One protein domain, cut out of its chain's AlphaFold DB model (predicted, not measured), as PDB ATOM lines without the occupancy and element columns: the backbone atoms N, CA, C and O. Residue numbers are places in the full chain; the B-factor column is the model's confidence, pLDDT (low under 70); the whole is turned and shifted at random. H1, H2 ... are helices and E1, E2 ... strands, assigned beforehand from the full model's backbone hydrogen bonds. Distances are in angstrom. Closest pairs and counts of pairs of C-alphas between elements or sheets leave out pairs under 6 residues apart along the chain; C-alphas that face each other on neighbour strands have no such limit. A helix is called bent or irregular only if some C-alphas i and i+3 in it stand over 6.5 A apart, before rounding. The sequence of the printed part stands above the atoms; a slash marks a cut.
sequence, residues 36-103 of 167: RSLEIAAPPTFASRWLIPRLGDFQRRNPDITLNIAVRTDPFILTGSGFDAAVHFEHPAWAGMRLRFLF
ATOM      1  N   ARG A  36     209.577 343.319 458.275       82.69
ATOM      2  CA  ARG A  36     209.726 344.714 458.743       82.69
ATOM      3  C   ARG A  36     211.158 345.191 458.523       82.69
ATOM      4  O   ARG A  36     212.085 344.441 458.804       82.69
ATOM      5  N   SER A  37     211.368 346.417 458.058       86.19
ATOM      6  CA  SER A  37     212.698 347.035 458.021       86.19
ATOM      7  C   SER A  37     212.911 347.931 459.239       86.19
ATOM      8  O   SER A  37     211.968 348.560 459.715       86.19
ATOM      9  N   LEU A  38     214.143 347.985 459.745       90.31
ATOM     10  CA  LEU A  38     214.551 348.914 460.795       90.31
ATOM     11  C   LEU A  38     215.808 349.667 460.353       90.31
ATOM     12  O   LEU A  38     216.880 349.074 460.224       90.31
ATOM     13  N   GLU A  39     215.671 350.970 460.138       91.50
ATOM     14  CA  GLU A  39     216.723 351.878 459.683       91.50
ATOM     15  C   GLU A  39     217.378 352.575 460.883       91.50
ATOM     16  O   GLU A  39     216.771 353.421 461.545       91.50
ATOM     17  N   ILE A  40     218.641 352.250 461.168       93.62
ATOM     18  CA  ILE A  40     219.388 352.814 462.299       93.62
ATOM     19  C   ILE A  40     220.604 353.597 461.817       93.62
ATOM     20  O   ILE A  40     221.465 353.074 461.111       93.62
ATOM     21  N   ALA A  41     220.737 354.835 462.286       94.06
ATOM     22  CA  ALA A  41     221.966 355.608 462.153       94.06
ATOM     23  C   ALA A  41     222.878 355.408 463.374       94.06
ATOM     24  O   ALA A  41     222.414 355.497 464.511       94.06
ATOM     25  N   ALA A  42     224.176 355.175 463.170       93.94
ATOM     26  CA  ALA A  42     225.131 355.052 464.275       93.94
ATOM     27  C   ALA A  42     226.558 355.531 463.921       93.94
ATOM     28  O   ALA A  42     226.981 355.414 462.768       93.94
ATOM     29  N   PRO A  43     227.351 355.997 464.909       90.94
ATOM     30  CA  PRO A  43     228.765 356.291 464.738       90.94
ATOM     31  C   PRO A  43     229.564 355.071 464.264       90.94
ATOM     32  O   PRO A  43     229.310 353.957 464.734       90.94
ATOM     33  N   PRO A  44     230.603 355.259 463.423       89.00
ATOM     34  CA  PRO A  44     231.369 354.148 462.853       89.00
ATOM     35  C   PRO A  44     231.948 353.202 463.916       89.00
ATOM     36  O   PRO A  44     231.903 351.976 463.778       89.00
ATOM     37  N   THR A  45     232.479 353.762 465.007       86.62
ATOM     38  CA  THR A  45     233.091 352.972 466.081       86.62
ATOM     39  C   THR A  45     232.045 352.171 466.858       86.62
ATOM     40  O   THR A  45     232.303 351.019 467.194       86.62
ATOM     41  N   PHE A  46     230.860 352.743 467.101       89.56
ATOM     42  CA  PHE A  46     229.756 352.040 467.761       89.56
ATOM     43  C   PHE A  46     229.235 350.900 466.878       89.56
ATOM     44  O   PHE A  46     229.114 349.761 467.336       89.56
ATOM     45  N   ALA A  47     228.988 351.192 465.597       91.25
ATOM     46  CA  ALA A  47     228.497 350.212 464.637       91.25
ATOM     47  C   ALA A  47     229.435 348.995 464.563       91.25
ATOM     48  O   ALA A  47     229.008 347.862 464.770       91.25
ATOM     49  N   SER A  48     230.732 349.237 464.357       91.06
ATOM     50  CA  SER A  48     231.727 348.171 464.187       91.06
ATOM     51  C   SER A  48     232.072 347.411 465.468       91.06
ATOM     52  O   SER A  48     232.192 346.190 465.431       91.06
ATOM     53  N   ARG A  49     232.244 348.099 466.606       88.38
ATOM     54  CA  ARG A  49     232.744 347.463 467.838       88.38
ATOM     55  C   ARG A  49     231.656 346.915 468.747       88.38
ATOM     56  O   ARG A  49     231.941 346.031 469.549       88.38
ATOM     57  N   TRP A  50     230.436 347.441 468.659       89.81
ATOM     58  CA  TRP A  50     229.361 347.071 469.574       89.81
ATOM     59  C   TRP A  50     228.162 346.451 468.858       89.81
ATOM     60  O   TRP A  50     227.712 345.380 469.269       89.81
ATOM     61  N   LEU A  51     227.672 347.085 467.788       90.94
ATOM     62  CA  LEU A  51     226.413 346.697 467.144       90.94
ATOM     63  C   LEU A  51     226.551 345.449 466.263       90.94
ATOM     64  O   LEU A  51     225.839 344.474 466.481       90.94
ATOM     65  N   ILE A  52     227.492 345.453 465.313       91.94
ATOM     66  CA  ILE A  52     227.704 344.341 464.371       91.94
ATOM     67  C   ILE A  52     227.961 343.005 465.096       91.94
ATOM     68  O   ILE A  52     227.293 342.028 464.755       91.94
ATOM     69  N   PRO A  53     228.817 342.925 466.139       92.81
ATOM     70  CA  PRO A  53     229.025 341.674 466.876       92.81
ATOM     71  C   PRO A  53     227.756 341.097 467.525       92.81
ATOM     72  O   PRO A  53     227.692 339.901 467.784       92.81
ATOM     73  N   ARG A  54     226.745 341.932 467.797       92.38
ATOM     74  CA  ARG A  54     225.474 341.538 468.433       92.38
ATOM     75  C   ARG A  54     224.358 341.269 467.422       92.38
ATOM     76  O   ARG A  54     223.270 340.846 467.812       92.38
ATOM     77  N   LEU A  55     224.616 341.502 466.135       91.31
ATOM     78  CA  LEU A  55     223.602 341.412 465.093       91.31
ATOM     79  C   LEU A  55     223.137 339.973 464.856       91.31
ATOM     80  O   LEU A  55     221.943 339.752 464.674       91.31
ATOM     81  N   GLY A  56     224.037 338.990 464.947       90.88
ATOM     82  CA  GLY A  56     223.673 337.577 464.782       90.88
ATOM     83  C   GLY A  56     222.625 337.117 465.803       90.88
ATOM     84  O   GLY A  56     221.636 336.477 465.451       90.88
ATOM     85  N   ASP A  57     222.776 337.511 467.068       93.62
ATOM     86  CA  ASP A  57     221.803 337.202 468.125       93.62
ATOM     87  C   ASP A  57     220.487 337.960 467.957       93.62
ATOM     88  O   ASP A  57     219.430 337.482 468.372       93.62
ATOM     89  N   PHE A  58     220.537 339.165 467.394       92.62
ATOM     90  CA  PHE A  58     219.342 339.934 467.079       92.62
ATOM     91  C   PHE A  58     218.552 339.293 465.933       92.62
ATOM     92  O   PHE A  58     217.357 339.055 466.102       92.62
ATOM     93  N   GLN A  59     219.220 338.949 464.828       90.94
ATOM     94  CA  GLN A  59     218.612 338.321 463.651       90.94
ATOM     95  C   GLN A  59     218.007 336.955 463.984       90.94
ATOM     96  O   GLN A  59     216.900 336.655 463.555       90.94
ATOM     97  N   ARG A  60     218.670 336.147 464.826       92.25
ATOM     98  CA  ARG A  60     218.102 334.868 465.292       92.25
ATOM     99  C   ARG A  60     216.814 335.032 466.104       92.25
ATOM    100  O   ARG A  60     215.957 334.159 466.050       92.25
ATOM    101  N   ARG A  61     216.688 336.116 466.877       94.12
ATOM    102  CA  ARG A  61     215.503 336.391 467.712       94.12
ATOM    103  C   ARG A  61     214.390 337.125 466.967       94.12
ATOM    104  O   ARG A  61     213.253 337.066 467.414       94.12
ATOM    105  N   ASN A  62     214.719 337.817 465.878       91.06
ATOM    106  CA  ASN A  62     213.791 338.627 465.090       91.06
ATOM    107  C   ASN A  62     214.030 338.369 463.590       91.06
ATOM    108  O   ASN A  62     214.541 339.248 462.892       91.06
ATOM    109  N   PRO A  63     213.738 337.154 463.093       88.06
ATOM    110  CA  PRO A  63     214.018 336.780 461.705       88.06
ATOM    111  C   PRO A  63     213.161 337.550 460.689       88.06
ATOM    112  O   PRO A  63     213.503 337.605 459.513       88.06
ATOM    113  N   ASP A  64     212.060 338.152 461.136       88.69
ATOM    114  CA  ASP A  64     211.160 338.996 460.351       88.69
ATOM    115  C   ASP A  64     211.672 340.436 460.180       88.69
ATOM    116  O   ASP A  64     211.120 341.183 459.370       88.69
ATOM    117  N   ILE A  65     212.709 340.841 460.926       89.12
ATOM    118  CA  ILE A  65     213.236 342.208 460.913       89.12
ATOM    119  C   ILE A  65     214.522 342.292 460.086       89.12
ATOM    120  O   ILE A  65     215.576 341.780 460.470       89.12
ATOM    121  N   THR A  66     214.463 343.039 458.987       87.25
ATOM    122  CA  THR A  66     215.632 343.450 458.206       87.25
ATOM    123  C   THR A  66     216.252 344.689 458.842       87.25
ATOM    124  O   THR A  66     215.674 345.773 458.810       87.25
ATOM    125  N   LEU A  67     217.435 344.538 459.441       88.75
ATOM    126  CA  LEU A  67     218.159 345.656 460.043       88.75
ATOM    127  C   LEU A  67     219.088 346.318 459.026       88.75
ATOM    128  O   LEU A  67     220.031 345.688 458.549       88.75
ATOM    129  N   ASN A  68     218.886 347.610 458.800       89.00
ATOM    130  CA  ASN A  68     219.744 348.438 457.972       89.00
ATOM    131  C   ASN A  68     220.475 349.460 458.842       89.00
ATOM    132  O   ASN A  68     219.865 350.210 459.601       89.00
ATOM    133  N   ILE A  69     221.806 349.479 458.751       90.94
ATOM    134  CA  ILE A  69     222.651 350.354 459.568       90.94
ATOM    135  C   ILE A  69     223.380 351.324 458.648       90.94
ATOM    136  O   ILE A  69     224.217 350.914 457.845       90.94
ATOM    137  N   ALA A  70     223.116 352.617 458.813       90.94
ATOM    138  CA  ALA A  70     223.881 353.667 458.161       90.94
ATOM    139  C   ALA A  70     224.878 354.292 459.135       90.94
ATOM    140  O   ALA A  70     224.568 354.612 460.285       90.94
ATOM    141  N   VAL A  71     226.095 354.522 458.651       90.19
ATOM    142  CA  VAL A  71     227.116 355.203 459.441       90.19
ATOM    143  C   VAL A  71     226.886 356.712 459.369       90.19
ATOM    144  O   VAL A  71     226.890 357.304 458.288       90.19
ATOM    145  N   ARG A  72     226.695 357.350 460.526       88.56
ATOM    146  CA  ARG A  72     226.567 358.808 460.667       88.56
ATOM    147  C   ARG A  72     227.471 359.287 461.788       88.56
ATOM    148  O   ARG A  72     227.426 358.758 462.892       88.56
ATOM    149  N   THR A  73     228.330 360.252 461.470       84.25
ATOM    150  CA  THR A  73     229.276 360.825 462.445       84.25
ATOM    151  C   THR A  73     228.833 362.198 462.928       84.25
ATOM    152  O   THR A  73     229.113 362.554 464.066       84.25
ATOM    153  N   ASP A  74     228.156 362.954 462.063       85.88
ATOM    154  CA  ASP A  74     227.654 364.280 462.393       85.88
ATOM    155  C   ASP A  74     226.173 364.195 462.806       85.88
ATOM    156  O   ASP A  74     225.415 363.417 462.211       85.88
ATOM    157  N   PRO A  75     225.741 365.000 463.793       87.19
ATOM    158  CA  PRO A  75     224.336 365.119 464.160       87.19
ATOM    159  C   PRO A  75     223.469 365.573 462.982       87.19
ATOM    160  O   PRO A  75     223.892 366.367 462.142       87.19
ATOM    161  N   PHE A  76     222.223 365.108 462.949       89.31
ATOM    162  CA  PHE A  76     221.269 365.392 461.880       89.31
ATOM    163  C   PHE A  76     219.844 365.469 462.434       89.31
ATOM    164  O   PHE A  76     219.597 365.136 463.589       89.31
ATOM    165  N   ILE A  77     218.893 365.917 461.617       88.06
ATOM    166  CA  ILE A  77     217.475 365.927 461.995       88.06
ATOM    167  C   ILE A  77     216.917 364.522 461.770       88.06
ATOM    168  O   ILE A  77     216.837 364.082 460.627       88.06
ATOM    169  N   LEU A  78     216.534 363.818 462.841       88.81
ATOM    170  CA  LEU A  78     215.997 362.455 462.737       88.81
ATOM    171  C   LEU A  78     214.650 362.429 461.996       88.81
ATOM    172  O   LEU A  78     214.438 361.599 461.112       88.81
ATOM    173  N   THR A  79     213.760 363.371 462.303       86.19
ATOM    174  CA  THR A  79     212.447 363.478 461.656       86.19
ATOM    175  C   THR A  79     212.589 363.682 460.150       86.19
ATOM    176  O   THR A  79     213.234 364.625 459.703       86.19
ATOM    177  N   GLY A  80     211.979 362.803 459.354       84.31
ATOM    178  CA  GLY A  80     212.034 362.876 457.889       84.31
ATOM    179  C   GLY A  80     213.347 362.385 457.264       84.31
ATOM    180  O   GLY A  80     213.454 362.342 456.041       84.31
ATOM    181  N   SER A  81     214.329 361.955 458.064       85.19
ATOM    182  CA  SER A  81     215.592 361.397 457.550       85.19
ATOM    183  C   SER A  81     215.456 359.996 456.949       85.19
ATOM    184  O   SER A  81     216.349 359.555 456.227       85.19
ATOM    185  N   GLY A  82     214.349 359.304 457.233       85.56
ATOM    186  CA  GLY A  82     214.150 357.893 456.898       85.56
ATOM    187  C   GLY A  82     214.813 356.919 457.872       85.56
ATOM    188  O   GLY A  82     214.748 355.725 457.630       85.56
ATOM    189  N   PHE A  83     215.436 357.402 458.951       91.31
ATOM    190  CA  PHE A  83     215.884 356.553 460.052       91.31
ATOM    191  C   PHE A  83     214.801 356.438 461.123       91.31
ATOM    192  O   PHE A  83     214.223 357.444 461.538       91.31
ATOM    193  N   ASP A  84     214.591 355.222 461.615       91.19
ATOM    194  CA  ASP A  84     213.694 354.933 462.735       91.19
ATOM    195  C   ASP A  84     214.348 355.275 464.078       91.19
ATOM    196  O   ASP A  84     213.681 355.662 465.039       91.19
ATOM    197  N   ALA A  85     215.674 355.130 464.156       92.75
ATOM    198  CA  ALA A  85     216.448 355.437 465.347       92.75
ATOM    199  C   ALA A  85     217.854 355.940 465.006       92.75
ATOM    200  O   ALA A  85     218.459 355.564 464.003       92.75
ATOM    201  N   ALA A  86     218.409 356.749 465.903       94.12
ATOM    202  CA  ALA A  86     219.808 357.139 465.871       94.12
ATOM    203  C   ALA A  86     220.469 356.795 467.205       94.12
ATOM    204  O   ALA A  86     219.962 357.139 468.273       94.12
ATOM    205  N   VAL A  87     221.620 356.135 467.138       93.81
ATOM    206  CA  VAL A  87     222.561 356.076 468.250       93.81
ATOM    207  C   VAL A  87     223.508 357.243 468.067       93.81
ATOM    208  O   VAL A  87     224.161 357.337 467.036       93.81
ATOM    209  N   HIS A  88     223.587 358.142 469.036       92.00
ATOM    210  CA  HIS A  88     224.498 359.274 468.960       92.00
ATOM    211  C   HIS A  88     224.818 359.803 470.356       92.00
ATOM    212  O   HIS A  88     224.124 359.494 471.324       92.00
ATOM    213  N   PHE A  89     225.859 360.629 470.445       87.62
ATOM    214  CA  PHE A  89     226.093 361.473 471.611       87.62
ATOM    215  C   PHE A  89     224.994 362.517 471.759       87.62
ATOM    216  O   PHE A  89     224.364 362.907 470.766       87.62
ATOM    217  N   GLU A  90     224.822 362.998 472.988       87.19
ATOM    218  CA  GLU A  90     223.951 364.126 473.286       87.19
ATOM    219  C   GLU A  90     224.271 365.312 472.373       87.19
ATOM    220  O   GLU A  90     225.428 365.676 472.155       87.19
ATOM    221  N   HIS A  91     223.226 365.881 471.785       88.38
ATOM    222  CA  HIS A  91     223.331 367.001 470.868       88.38
ATOM    223  C   HIS A  91     221.986 367.740 470.808       88.38
ATOM    224  O   HIS A  91     220.939 367.086 470.834       88.38
ATOM    225  N   PRO A  92     221.972 369.076 470.642       86.62
ATOM    226  CA  PRO A  92     220.732 369.846 470.515       86.62
ATOM    227  C   PRO A  92     219.810 369.402 469.367       86.62
ATOM    228  O   PRO A  92     218.603 369.604 469.433       86.62
ATOM    229  N   ALA A  93     220.358 368.755 468.332       86.44
ATOM    230  CA  ALA A  93     219.584 368.207 467.208       86.44
ATOM    231  C   ALA A  93     218.541 367.156 467.630       86.44
ATOM    232  O   ALA A  93     217.603 366.894 466.883       86.44
ATOM    233  N   TRP A  94     218.687 366.569 468.821       89.88
ATOM    234  CA  TRP A  94     217.756 365.575 469.355       89.88
ATOM    235  C   TRP A  94     216.658 366.183 470.236       89.88
ATOM    236  O   TRP A  94     215.906 365.445 470.874       89.88
ATOM    237  N   ALA A  95     216.552 367.514 470.299       88.00
ATOM    238  CA  ALA A  95     215.499 368.187 471.049       88.00
ATOM    239  C   ALA A  95     214.108 367.711 470.591       88.00
ATOM    240  O   ALA A  95     213.803 367.675 469.400       88.00
ATOM    241  N   GLY A  96     213.267 367.320 471.552       88.44
ATOM    242  CA  GLY A  96     211.934 366.769 471.286       88.44
ATOM    243  C   GLY A  96     211.904 365.278 470.926       88.44
ATOM    244  O   GLY A  96     210.819 364.732 470.747       88.44
ATOM    245  N   MET A  97     213.054 364.597 470.856       90.50
ATOM    246  CA  MET A  97     213.121 363.144 470.658       90.50
ATOM    247  C   MET A  97     213.084 362.391 471.991       90.50
ATOM    248  O   MET A  97     213.501 362.900 473.033       90.50
ATOM    249  N   ARG A  98     212.643 361.126 471.960       92.56
ATOM    250  CA  ARG A  98     212.777 360.227 473.114       92.56
ATOM    251  C   ARG A  98     214.212 359.714 473.199       92.56
ATOM    252  O   ARG A  98     214.612 358.860 472.411       92.56
ATOM    253  N   LEU A  99     214.956 360.198 474.187       93.44
ATOM    254  CA  LEU A  99     216.332 359.778 474.431       93.44
ATOM    255  C   LEU A  99     216.370 358.577 475.374       93.44
ATOM    256  O   LEU A  99     215.664 358.532 476.381       93.44
ATOM    257  N   ARG A 100     217.218 357.599 475.050       93.25
ATOM    258  CA  ARG A 100     217.538 356.483 475.938       93.25
ATOM    259  C   ARG A 100     219.047 356.389 476.073       93.25
ATOM    260  O   ARG A 100     219.736 356.114 475.096       93.25
ATOM    261  N   PHE A 101     219.531 356.575 477.293       91.62
ATOM    262  CA  PHE A 101     220.927 356.335 477.618       91.62
ATOM    263  C   PHE A 101     221.276 354.854 477.400       91.62
ATOM    264  O   PHE A 101     220.522 353.966 477.812       91.62
ATOM    265  N   LEU A 102     222.403 354.597 476.732       89.69
ATOM    266  CA  LEU A 102     222.917 353.249 476.491       89.69
ATOM    267  C   LEU A 102     224.091 352.946 477.422       89.69
ATOM    268  O   LEU A 102     224.025 351.998 478.200       89.69
ATOM    269  N   PHE A 103     225.153 353.743 477.327       86.94
ATOM    270  CA  PHE A 103     226.362 353.658 478.143       86.94
ATOM    271  C   PHE A 103     227.238 354.892 477.901       86.94
ATOM    272  O   PHE A 103     227.028 355.643 476.947       86.94
TER     273      PHE A 103
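This is residues 36 to 103 of the 167 residues of the protein "Glycine cleavage system transcriptional activator" of Klebsiella michiganensis (UniProt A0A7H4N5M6). Two parallel strands, E1 and E2, lie side by side as a narrow, two-stranded sheet, and the kinked helix H1 runs back beside it, nearer to E2 than to E1. On the other side of the strand pair from H1, residues 72 to 103 wind into a lobe of loops, tied to E1 by a short parallel pairing of residues 85 to 86. The printed part has 68 residues, with two named strands and one named helix in the order E1, H1, E2 along the chain; the sheet's order is E1, E2, and it is parallel. The class is mixed, helices and strands, with under half of the residues, 32 of the 68, in named elements. The whole is compact, with a radius of gyration of the C-alphas of 12.4 A, and the C-alphas span 35 by 24 by 19 A along their three main axes.

E1 comes first, residues 36 to 42, from C-alpha 36 at (209.726, 344.714, 458.743) to C-alpha 42, a length of 19.4 A. Pro 43 alone stands between E1 and H1, a tight link. H1 is residues 44 to 61, from C-alpha 44 at (231.369, 354.148, 462.853) to C-alpha 61, 24.3 A long. H1 is irregular: C-alphas 53 and 56 are 7.1 A apart; it also has a kink of 59 degrees near residue 52. Residues 62 to 64 form the tight link from H1 to E2. E2 is residues 65 to 71, 19.1 A from its first to its last C-alpha, and C-alpha 71 is at (227.116, 355.203, 459.441). After it, residues 72 to 103 hold no named element, and the last printed C-alpha, that of Phe 103, is at (226.362, 353.658, 478.143).

E1 and E2 are parallel neighbours, with 22 degrees between their N-to-C directions. Among the C-alphas that face each other are those of Arg 36 and Ile 65, 4.8 A apart, those of Glu 39 and Asn 68, 4.9 A apart, and those of Ala 42 and Val 71, 5.2 A apart. Backbone N 38 and O 66 are within hydrogen-bond range at 2.8 A, and so are N 68 and O 38 at 2.9 A. E1, H1 and E2 make a strand-helix-strand unit, two parallel neighbour strands with a helix between them along the chain, and its crossover is right-handed. H1 and E2 have 4 pairs of C-alphas within 8 A; the closest are those of Pro 44 and Val 71, 5.6 A apart, and the centres of the two elements are 10.1 A apart. Within 10 A, residues 44 to 59 of H1 make 16 pairs of C-alphas with E2 and 4 with E1. In the backbone of H1, 9 of 14 O i to N i+4 pairs are within hydrogen-bond range. Residues 40 to 41 of E1 also pair with residues 85 to 86, parallel, in a stretch too short to be named.

The two C-alphas farthest apart are those of Arg 60, in H1, and Pro 92, in the long unnamed stretch, at 35.5 A. The first and last printed C-alphas, those of Arg 36 and Phe 103, are 27.1 A apart. The 32 residues from 72 to 103 have their C-alphas 4 to 17 A from the mean of all C-alphas. Both links between named elements are tight. The printed part has no cut; it is one domain, residues 36 to 103 of a full chain of 167. The mean pLDDT of the printed part is 89.8, and no printed residue is under 70.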